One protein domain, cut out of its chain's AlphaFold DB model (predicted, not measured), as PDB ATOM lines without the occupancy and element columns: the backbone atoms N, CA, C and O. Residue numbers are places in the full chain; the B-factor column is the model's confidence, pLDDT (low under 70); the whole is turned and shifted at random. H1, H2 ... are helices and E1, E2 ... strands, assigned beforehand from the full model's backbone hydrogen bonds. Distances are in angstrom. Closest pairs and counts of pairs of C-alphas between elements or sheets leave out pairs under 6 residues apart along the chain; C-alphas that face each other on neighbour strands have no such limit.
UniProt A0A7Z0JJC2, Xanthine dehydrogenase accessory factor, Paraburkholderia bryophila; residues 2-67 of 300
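AT A GLANCE: This is residues 2 to 67 of the 300 residues of the protein "Xanthine dehydrogenase accessory factor" of Paraburkholderia bryophila (UniProt A0A7Z0JJC2). A small two-stranded hairpin, E1 and E2, has the long helix H1 packed beside it, and the longer two-stranded ribbon of E3 and E4 lies apart from that hairpin. The short helix H2 sits near the end of E3 and the beginning of H1. The 66 printed residues hold two named helices and four named strands in the order E1 E2 H1 E3 H2 E4, a mixed class with two antiparallel sheets. The whole is compact, with a radius of gyration of the C-alphas of 11.9 A and spans of 31 by 21 by 20 A.

IN THESE COORDINATES: Find C-alpha 2 at (129.105, 166.802, 172.204), where E1, residues 2 to 4, begins; E2 is residues 10 to 12. From C-alpha 18 at (126.413, 158.093, 163.518), H1 runs to residue 30 over 18.4 A. E3, residues 38 to 42, is 13.1 A long; H2 is residues 46 to 51. E4, residues 60 to 64, runs 12.5 A to C-alpha 64 at (122.331, 163.617, 177.920).

HOW THE PARTS SIT: In the hairpin E1 and E2, look for N 3 and O 11, 2.9 A apart. The closest C-alphas of E1 and H1, Val 4 and Ile 24, are 7.1 A apart. H1 and H2 are close but not clearly touching, with C-alphas of Cys 18 and Arg 51 closest at 7.5 A; at 71 degrees they are only just about perpendicular. Tyr 42 of E3 and Glu 48 of H2 have their closest C-alphas, 7.2 A apart. E3 and E4 are antiparallel at 153 degrees, with N 40 and O 62 at 2.8 A. H1 and E4 are apart. In H1 and H2 every O i to N i+4 pair is within hydrogen-bond range.

THE WHOLE: The C-alphas farthest apart, Thr 35 and Cys 56, are 32.8 A apart. The printed part has no cut, and no link is long. Look at residues 44 to 58 for pLDDT under 70; the mean of the printed part is 82.0.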
ATOM      1  N   LEU A   2     129.899 166.238 173.292       92.69
ATOM      2  CA  LEU A   2     129.105 166.802 172.204       92.69
ATOM      3  C   LEU A   2     128.094 167.775 172.815       92.69
ATOM      4  O   LEU A   2     127.427 167.421 173.784       92.69
ATOM      5  N   ALA A   3     127.985 168.975 172.256       93.62
ATOM      6  CA  ALA A   3     126.908 169.910 172.550       93.62
ATOM      7  C   ALA A   3     125.972 169.979 171.342       93.62
ATOM      8  O   ALA A   3     126.449 170.102 170.212       93.62
ATOM      9  N   VAL A   4     124.663 169.913 171.588       93.62
ATOM     10  CA  VAL A   4     123.617 170.026 170.565       93.62
ATOM     11  C   VAL A   4     122.724 171.199 170.935       93.62
ATOM     12  O   VAL A   4     122.226 171.272 172.059       93.62
ATOM     13  N   ARG A   5     122.554 172.134 170.005       93.25
ATOM     14  CA  ARG A   5     121.643 173.269 170.153       93.25
ATOM     15  C   ARG A   5     120.238 172.881 169.687       93.25
ATOM     16  O   ARG A   5     120.078 171.933 168.924       93.25
ATOM     17  N   ASP A   6     119.225 173.612 170.135       89.62
ATOM     18  CA  ASP A   6     117.813 173.401 169.788       89.62
ATOM     19  C   ASP A   6     117.505 173.500 168.280       89.62
ATOM     20  O   ASP A   6     116.532 172.915 167.814       89.62
ATOM     21  N   ASP A   7     118.361 174.159 167.496       88.00
ATOM     22  CA  ASP A   7     118.299 174.186 166.028       88.00
ATOM     23  C   ASP A   7     119.038 173.022 165.333       88.00
ATOM     24  O   ASP A   7     119.108 172.948 164.101       88.00
ATOM     25  N   GLY A   8     119.592 172.089 166.111       84.75
ATOM     26  CA  GLY A   8     120.306 170.912 165.626       84.75
ATOM     27  C   GLY A   8     121.733 171.184 165.146       84.75
ATOM     28  O   GLY A   8     122.317 170.314 164.503       84.75
ATOM     29  N   LEU A   9     122.310 172.363 165.417       90.31
ATOM     30  CA  LEU A   9     123.753 172.557 165.255       90.31
ATOM     31  C   LEU A   9     124.522 171.891 166.396       90.31
ATOM     32  O   LEU A   9     124.078 171.890 167.547       90.31
ATOM     33  N   VAL A  10     125.702 171.358 166.072       92.62
ATOM     34  CA  VAL A  10     126.519 170.592 167.015       92.62
ATOM     35  C   VAL A  10     127.966 171.051 167.065       92.62
ATOM     36  O   VAL A  10     128.519 171.538 166.079       92.62
ATOM     37  N   VAL A  11     128.590 170.851 168.227       92.00
ATOM     38  CA  VAL A  11     130.029 171.024 168.445       92.00
ATOM     39  C   VAL A  11     130.562 169.838 169.245       92.00
ATOM     40  O   VAL A  11     130.026 169.508 170.303       92.00
ATOM     41  N   GLY A  12     131.645 169.228 168.765       88.62
ATOM     42  CA  GLY A  12     132.289 168.072 169.392       88.62
ATOM     43  C   GLY A  12     131.911 166.742 168.737       88.62
ATOM     44  O   GLY A  12     131.310 166.714 167.669       88.62
ATOM     45  N   SER A  13     132.316 165.637 169.362       87.88
ATOM     46  CA  SER A  13     132.051 164.273 168.888       87.88
ATOM     47  C   SER A  13     132.106 163.271 170.050       87.88
ATOM     48  O   SER A  13     132.746 163.515 171.085       87.88
ATOM     49  N   VAL A  14     131.392 162.159 169.880       85.12
ATOM     50  CA  VAL A  14     131.324 160.995 170.771       85.12
ATOM     51  C   VAL A  14     131.632 159.674 170.057       85.12
ATOM     52  O   VAL A  14     132.206 158.797 170.698       85.12
ATOM     53  N   SER A  15     131.297 159.508 168.770       77.31
ATOM     54  CA  SER A  15     131.518 158.238 168.047       77.31
ATOM     55  C   SER A  15     131.924 158.382 166.578       77.31
ATOM     56  O   SER A  15     132.046 157.374 165.888       77.31
ATOM     57  N   GLY A  16     132.140 159.605 166.089       73.38
ATOM     58  CA  GLY A  16     132.634 159.854 164.732       73.38
ATOM     59  C   GLY A  16     131.561 159.977 163.644       73.38
ATOM     60  O   GLY A  16     131.911 159.896 162.470       73.38
ATOM     61  N   GLY A  17     130.286 160.183 163.998       75.00
ATOM     62  CA  GLY A  17     129.235 160.620 163.070       75.00
ATOM     63  C   GLY A  17     127.850 160.050 163.378       75.00
ATOM     64  O   GLY A  17     126.883 160.790 163.495       75.00
ATOM     65  N   CYS A  18     127.733 158.730 163.532       80.81
ATOM     66  CA  CYS A  18     126.413 158.093 163.518       80.81
ATOM     67  C   CYS A  18     125.564 158.354 164.773       80.81
ATOM     68  O   CYS A  18     124.339 158.409 164.671       80.81
ATOM     69  N   ILE A  19     126.177 158.471 165.958       85.38
ATOM     70  CA  ILE A  19     125.435 158.839 167.175       85.38
ATOM     71  C   ILE A  19     125.113 160.337 167.149       85.38
ATOM     72  O   ILE A  19     124.035 160.745 167.574       85.38
ATOM     73  N   GLU A  20     126.022 161.157 166.622       89.00
ATOM     74  CA  GLU A  20     125.802 162.584 166.423       89.00
ATOM     75  C   GLU A  20     124.588 162.841 165.518       89.00
ATOM     76  O   GLU A  20     123.726 163.636 165.889       89.00
ATOM     77  N   ASP A  21     124.464 162.118 164.402       87.88
ATOM     78  CA  ASP A  21     123.332 162.228 163.474       87.88
ATOM     79  C   ASP A  21     121.986 161.877 164.141       87.88
ATOM     80  O   ASP A  21     121.017 162.622 163.999       87.88
ATOM     81  N   ASP A  22     121.921 160.796 164.933       87.75
ATOM     82  CA  ASP A  22     120.709 160.414 165.684       87.75
ATOM     83  C   ASP A  22     120.282 161.496 166.684       87.75
ATOM     84  O   ASP A  22     119.096 161.825 166.796       87.75
ATOM     85  N   LEU A  23     121.247 162.082 167.399       89.19
ATOM     86  CA  LEU A  23     120.983 163.163 168.345       89.19
ATOM     87  C   LEU A  23     120.497 164.429 167.626       89.19
ATOM     88  O   LEU A  23     119.547 165.063 168.092       89.19
ATOM     89  N   ILE A  24     121.096 164.776 166.483       90.44
ATOM     90  CA  ILE A  24     120.675 165.910 165.647       90.44
ATOM     91  C   ILE A  24     119.244 165.712 165.155       90.44
ATOM     92  O   ILE A  24     118.412 166.611 165.296       90.44
ATOM     93  N   ASP A  25     118.941 164.542 164.596       89.81
ATOM     94  CA  ASP A  25     117.619 164.238 164.061       89.81
ATOM     95  C   ASP A  25     116.555 164.245 165.158       89.81
ATOM     96  O   ASP A  25     115.473 164.807 164.967       89.81
ATOM     97  N   ARG A  26     116.870 163.698 166.340       88.38
ATOM     98  CA  ARG A  26     115.980 163.740 167.506       88.38
ATOM     99  C   ARG A  26     115.636 165.177 167.892       88.38
ATOM    100  O   ARG A  26     114.455 165.488 168.044       88.38
ATOM    101  N   VAL A  27     116.645 166.044 168.010       91.06
ATOM    102  CA  VAL A  27     116.448 167.454 168.381       91.06
ATOM    103  C   VAL A  27     115.700 168.217 167.288       91.06
ATOM    104  O   VAL A  27     114.792 168.977 167.598       91.06
ATOM    105  N   ARG A  28     115.977 167.976 166.004       90.00
ATOM    106  CA  ARG A  28     115.240 168.629 164.907       90.00
ATOM    107  C   ARG A  28     113.772 168.224 164.836       90.00
ATOM    108  O   ARG A  28     112.932 169.043 164.480       90.00
ATOM    109  N   GLN A  29     113.465 166.962 165.125       89.06
ATOM    110  CA  GLN A  29     112.100 166.443 165.024       89.06
ATOM    111  C   GLN A  29     111.238 166.793 166.236       89.06
ATOM    112  O   GLN A  29     110.041 167.022 166.076       89.06
ATOM    113  N   ARG A  30     111.820 166.775 167.439       87.31
ATOM    114  CA  ARG A  30     111.069 166.878 168.702       87.31
ATOM    115  C   ARG A  30     111.468 168.077 169.559       87.31
ATOM    116  O   ARG A  30     110.789 168.385 170.528       87.31
ATOM    117  N   GLY A  31     112.543 168.772 169.208       87.56
ATOM    118  CA  GLY A  31     113.192 169.722 170.101       87.56
ATOM    119  C   GLY A  31     113.923 169.018 171.247       87.56
ATOM    120  O   GLY A  31     114.085 167.796 171.271       87.56
ATOM    121  N   ILE A  32     114.374 169.816 172.214       88.75
ATOM    122  CA  ILE A  32     114.941 169.325 173.473       88.75
ATOM    123  C   ILE A  32     113.795 169.236 174.488       88.75
ATOM    124  O   ILE A  32     113.425 170.229 175.109       88.75
ATOM    125  N   GLU A  33     113.204 168.050 174.626       86.94
ATOM    126  CA  GLU A  33     112.095 167.795 175.564       86.94
ATOM    127  C   GLU A  33     112.593 167.379 176.961       86.94
ATOM    128  O   GLU A  33     111.842 167.404 177.940       86.94
ATOM    129  N   GLN A  34     113.866 166.987 177.070       86.69
ATOM    130  CA  GLN A  34     114.480 166.550 178.318       86.69
ATOM    131  C   GLN A  34     114.524 167.691 179.337       86.69
ATOM    132  O   GLN A  34     115.073 168.763 179.092       86.69
ATOM    133  N   THR A  35     113.998 167.427 180.531       88.88
ATOM    134  CA  THR A  35     113.998 168.374 181.661       88.88
ATOM    135  C   THR A  35     114.992 168.002 182.761       88.88
ATOM    136  O   THR A  35     115.233 168.796 183.671       88.88
ATOM    137  N   ARG A  36     115.578 166.804 182.676       90.25
ATOM    138  CA  ARG A  36     116.583 166.266 183.598       90.25
ATOM    139  C   ARG A  36     117.616 165.430 182.836       90.25
ATOM    140  O   ARG A  36     117.311 165.013 181.715       90.25
ATOM    141  N   PRO A  37     118.796 165.168 183.423       94.94
ATOM    142  CA  PRO A  37     119.781 164.296 182.808       94.94
ATOM    143  C   PRO A  37     119.230 162.883 182.589       94.94
ATOM    144  O   PRO A  37     118.521 162.342 183.439       94.94
ATOM    145  N   GLU A  38     119.583 162.262 181.470       94.00
ATOM    146  CA  GLU A  38     119.236 160.871 181.179       94.00
ATOM    147  C   GLU A  38     120.431 160.106 180.620       94.00
ATOM    148  O   GLU A  38     121.248 160.658 179.888       94.00
ATOM    149  N   ALA A  39     120.546 158.823 180.964       93.44
ATOM    150  CA  ALA A  39     121.582 157.959 180.416       93.44
ATOM    151  C   ALA A  39     121.010 157.102 179.278       93.44
ATOM    152  O   ALA A  39     120.091 156.313 179.491       93.44
ATOM    153  N   VAL A  40     121.586 157.220 178.086       90.56
ATOM    154  CA  VAL A  40     121.205 156.476 176.881       90.56
ATOM    155  C   VAL A  40     122.332 155.524 176.503       90.56
ATOM    156  O   VAL A  40     123.505 155.890 176.525       90.56
ATOM    157  N   LYS A  41     121.983 154.283 176.165       87.62
ATOM    158  CA  LYS A  41     122.935 153.264 175.715       87.62
ATOM    159  C   LYS A  41     122.769 153.030 174.216       87.62
ATOM    160  O   LYS A  41     121.654 152.814 173.754       87.62
ATOM    161  N   TYR A  42     123.881 153.038 173.497       83.62
ATOM    162  CA  TYR A  42     123.978 152.772 172.064       83.62
ATOM    163  C   TYR A  42     124.766 151.481 171.824       83.62
ATOM    164  O   TYR A  42     125.732 151.210 172.540       83.62
ATOM    165  N   GLY A  43     124.378 150.700 170.810       73.31
ATOM    166  CA  GLY A  43     125.052 149.442 170.466       73.31
ATOM    167  C   GLY A  43     124.725 148.299 171.430       73.31
ATOM    168  O   GLY A  43     125.625 147.583 171.864       73.31
ATOM    169  N   ILE A  44     123.449 148.156 171.814       66.25
ATOM    170  CA  ILE A  44     122.981 147.053 172.673       66.25
ATOM    171  C   ILE A  44     122.811 145.771 171.839       66.25
ATOM    172  O   ILE A  44     123.019 144.669 172.343       66.25
ATOM    173  N   SER A  45     122.477 145.906 170.551       63.16
ATOM    174  CA  SER A  45     122.435 144.800 169.588       63.16
ATOM    175  C   SER A  45     123.514 144.924 168.506       63.16
ATOM    176  O   SER A  45     123.999 146.016 168.214       63.16
ATOM    177  N   ALA A  46     123.872 143.805 167.865       60.59
ATOM    178  CA  ALA A  46     124.819 143.792 166.743       60.59
ATOM    179  C   ALA A  46     124.320 144.621 165.539       60.59
ATOM    180  O   ALA A  46     125.118 145.218 164.820       60.59
ATOM    181  N   GLU A  47     123.001 144.690 165.350       61.62
ATOM    182  CA  GLU A  47     122.351 145.472 164.294       61.62
ATOM    183  C   GLU A  47     122.418 146.981 164.590       61.62
ATOM    184  O   GLU A  47     122.757 147.774 163.710       61.62
ATOM    185  N   GLU A  48     122.213 147.383 165.850       63.22
ATOM    186  CA  GLU A  48     122.444 148.760 166.304       63.22
ATOM    187  C   GLU A  48     123.924 149.143 166.244       63.22
ATOM    188  O   GLU A  48     124.248 150.232 165.781       63.22
ATOM    189  N   ALA A  49     124.836 148.263 166.663       59.12
ATOM    190  CA  ALA A  49     126.271 148.525 166.596       59.12
ATOM    191  C   ALA A  49     126.738 148.762 165.149       59.12
ATOM    192  O   ALA A  49     127.545 149.655 164.896       59.12
ATOM    193  N   HIS A  50     126.181 148.023 164.183       59.03
ATOM    194  CA  HIS A  50     126.442 148.250 162.763       59.03
ATOM    195  C   HIS A  50     125.834 149.573 162.265       59.03
ATOM    196  O   HIS A  50     126.516 150.340 161.587       59.03
ATOM    197  N   ARG A  51     124.583 149.877 162.647       63.66
ATOM    198  CA  ARG A  51     123.889 151.126 162.285       63.66
ATOM    199  C   ARG A  51     124.585 152.374 162.832       63.66
ATOM    200  O   ARG A  51     124.642 153.383 162.139       63.66
ATOM    201  N   PHE A  52     125.106 152.307 164.053       63.28
ATOM    202  CA  PHE A  52     125.796 153.420 164.704       63.28
ATOM    203  C   PHE A  52     127.296 153.474 164.396       63.28
ATOM    204  O   PHE A  52     128.024 154.195 165.074       63.28
ATOM    205  N   GLY A  53     127.776 152.724 163.397       56.53
ATOM    206  CA  GLY A  53     129.180 152.785 162.996       56.53
ATOM    207  C   GLY A  53     130.129 152.444 164.145       56.53
ATOM    208  O   GLY A  53     131.185 153.056 164.267       56.53
ATOM    209  N   LEU A  54     129.750 151.479 164.991       63.03
ATOM    210  CA  LEU A  54     130.569 150.912 166.063       63.03
ATOM    211  C   LEU A  54     131.177 149.586 165.561       63.03
ATOM    212  O   LEU A  54     130.768 148.510 166.011       63.03
ATOM    213  N   PRO A  55     132.148 149.609 164.618       50.22
ATOM    214  CA  PRO A  55     132.674 148.406 163.965       50.22
ATOM    215  C   PRO A  55     133.365 147.447 164.943       50.22
ATOM    216  O   PRO A  55     133.586 146.287 164.615       50.22
ATOM    217  N   CYS A  56     133.694 147.918 166.149       54.31
ATOM    218  CA  CYS A  56     134.339 147.140 167.200       54.31
ATOM    219  C   CYS A  56     133.356 146.323 168.066       54.31
ATOM    220  O   CYS A  56     133.813 145.613 168.957       54.31
ATOM    221  N   GLY A  57     132.034 146.426 167.853       55.94
ATOM    222  CA  GLY A  57     131.028 145.673 168.624       55.94
ATOM    223  C   GLY A  57     130.870 146.114 170.088       55.94
ATOM    224  O   GLY A  57     130.444 145.320 170.922       55.94
ATOM    225  N   GLY A  58     131.244 147.354 170.416       67.75
ATOM    226  CA  GLY A  58     131.137 147.910 171.769       67.75
ATOM    227  C   GLY A  58     129.801 148.610 172.034       67.75
ATOM    228  O   GLY A  58     129.162 149.111 171.112       67.75
ATOM    229  N   THR A  59     129.409 148.691 173.306       78.12
ATOM    230  CA  THR A  59     128.287 149.520 173.774       78.12
ATOM    231  C   THR A  59     128.832 150.841 174.316       78.12
ATOM    232  O   THR A  59     129.762 150.841 175.120       78.12
ATOM    233  N   ILE A  60     128.239 151.965 173.914       84.75
ATOM    234  CA  ILE A  60     128.554 153.293 174.460       84.75
ATOM    235  C   ILE A  60     127.388 153.747 175.330       84.75
ATOM    236  O   ILE A  60     126.230 153.627 174.935       84.75
ATOM    237  N   GLN A  61     127.684 154.290 176.510       89.44
ATOM    238  CA  GLN A  61     126.694 154.946 177.355       89.44
ATOM    239  C   GLN A  61     126.954 156.449 177.370       89.44
ATOM    240  O   GLN A  61     128.050 156.892 177.704       89.44
ATOM    241  N   LEU A  62     125.939 157.222 177.000       91.75
ATOM    242  CA  LEU A  62     125.963 158.677 177.000       91.75
ATOM    243  C   LEU A  62     125.032 159.206 178.079       91.75
ATOM    244  O   LEU A  62     123.922 158.707 178.234       91.75
ATOM    245  N   VAL A  63     125.469 160.243 178.785       94.75
ATOM    246  CA  VAL A  63     124.588 161.059 179.619       94.75
ATOM    247  C   VAL A  63     124.209 162.298 178.821       94.75
ATOM    248  O   VAL A  63     125.076 163.076 178.425       94.75
ATOM    249  N   LEU A  64     122.916 162.452 178.563       94.38
ATOM    250  CA  LEU A  64     122.331 163.617 177.920       94.38
ATOM    251  C   LEU A  64     121.859 164.566 179.019       94.38
ATOM    252  O   LEU A  64     120.916 164.258 179.744       94.38
ATOM    253  N   GLU A  65     122.535 165.702 179.164       94.81
ATOM    254  CA  GLU A  65     122.192 166.731 180.143       94.81
ATOM    255  C   GLU A  65     121.568 167.945 179.433       94.81
ATOM    256  O   GLU A  65     122.258 168.599 178.647       94.81
ATOM    257  N   PRO A  66     120.296 168.299 179.707       92.69
ATOM    258  CA  PRO A  66     119.753 169.573 179.259       92.69
ATOM    259  C   PRO A  66     120.419 170.717 180.035       92.69
ATOM    260  O   PRO A  66     120.333 170.786 181.264       92.69
ATOM    261  N   LEU A  67     121.085 171.627 179.320       91.62
ATOM    262  CA  LEU A  67     121.805 172.731 179.948       91.62
ATOM    263  C   LEU A  67     120.835 173.789 180.482       91.62
ATOM    264  O   LEU A  67     120.050 174.382 179.746       91.62
TER     265      LEU A  67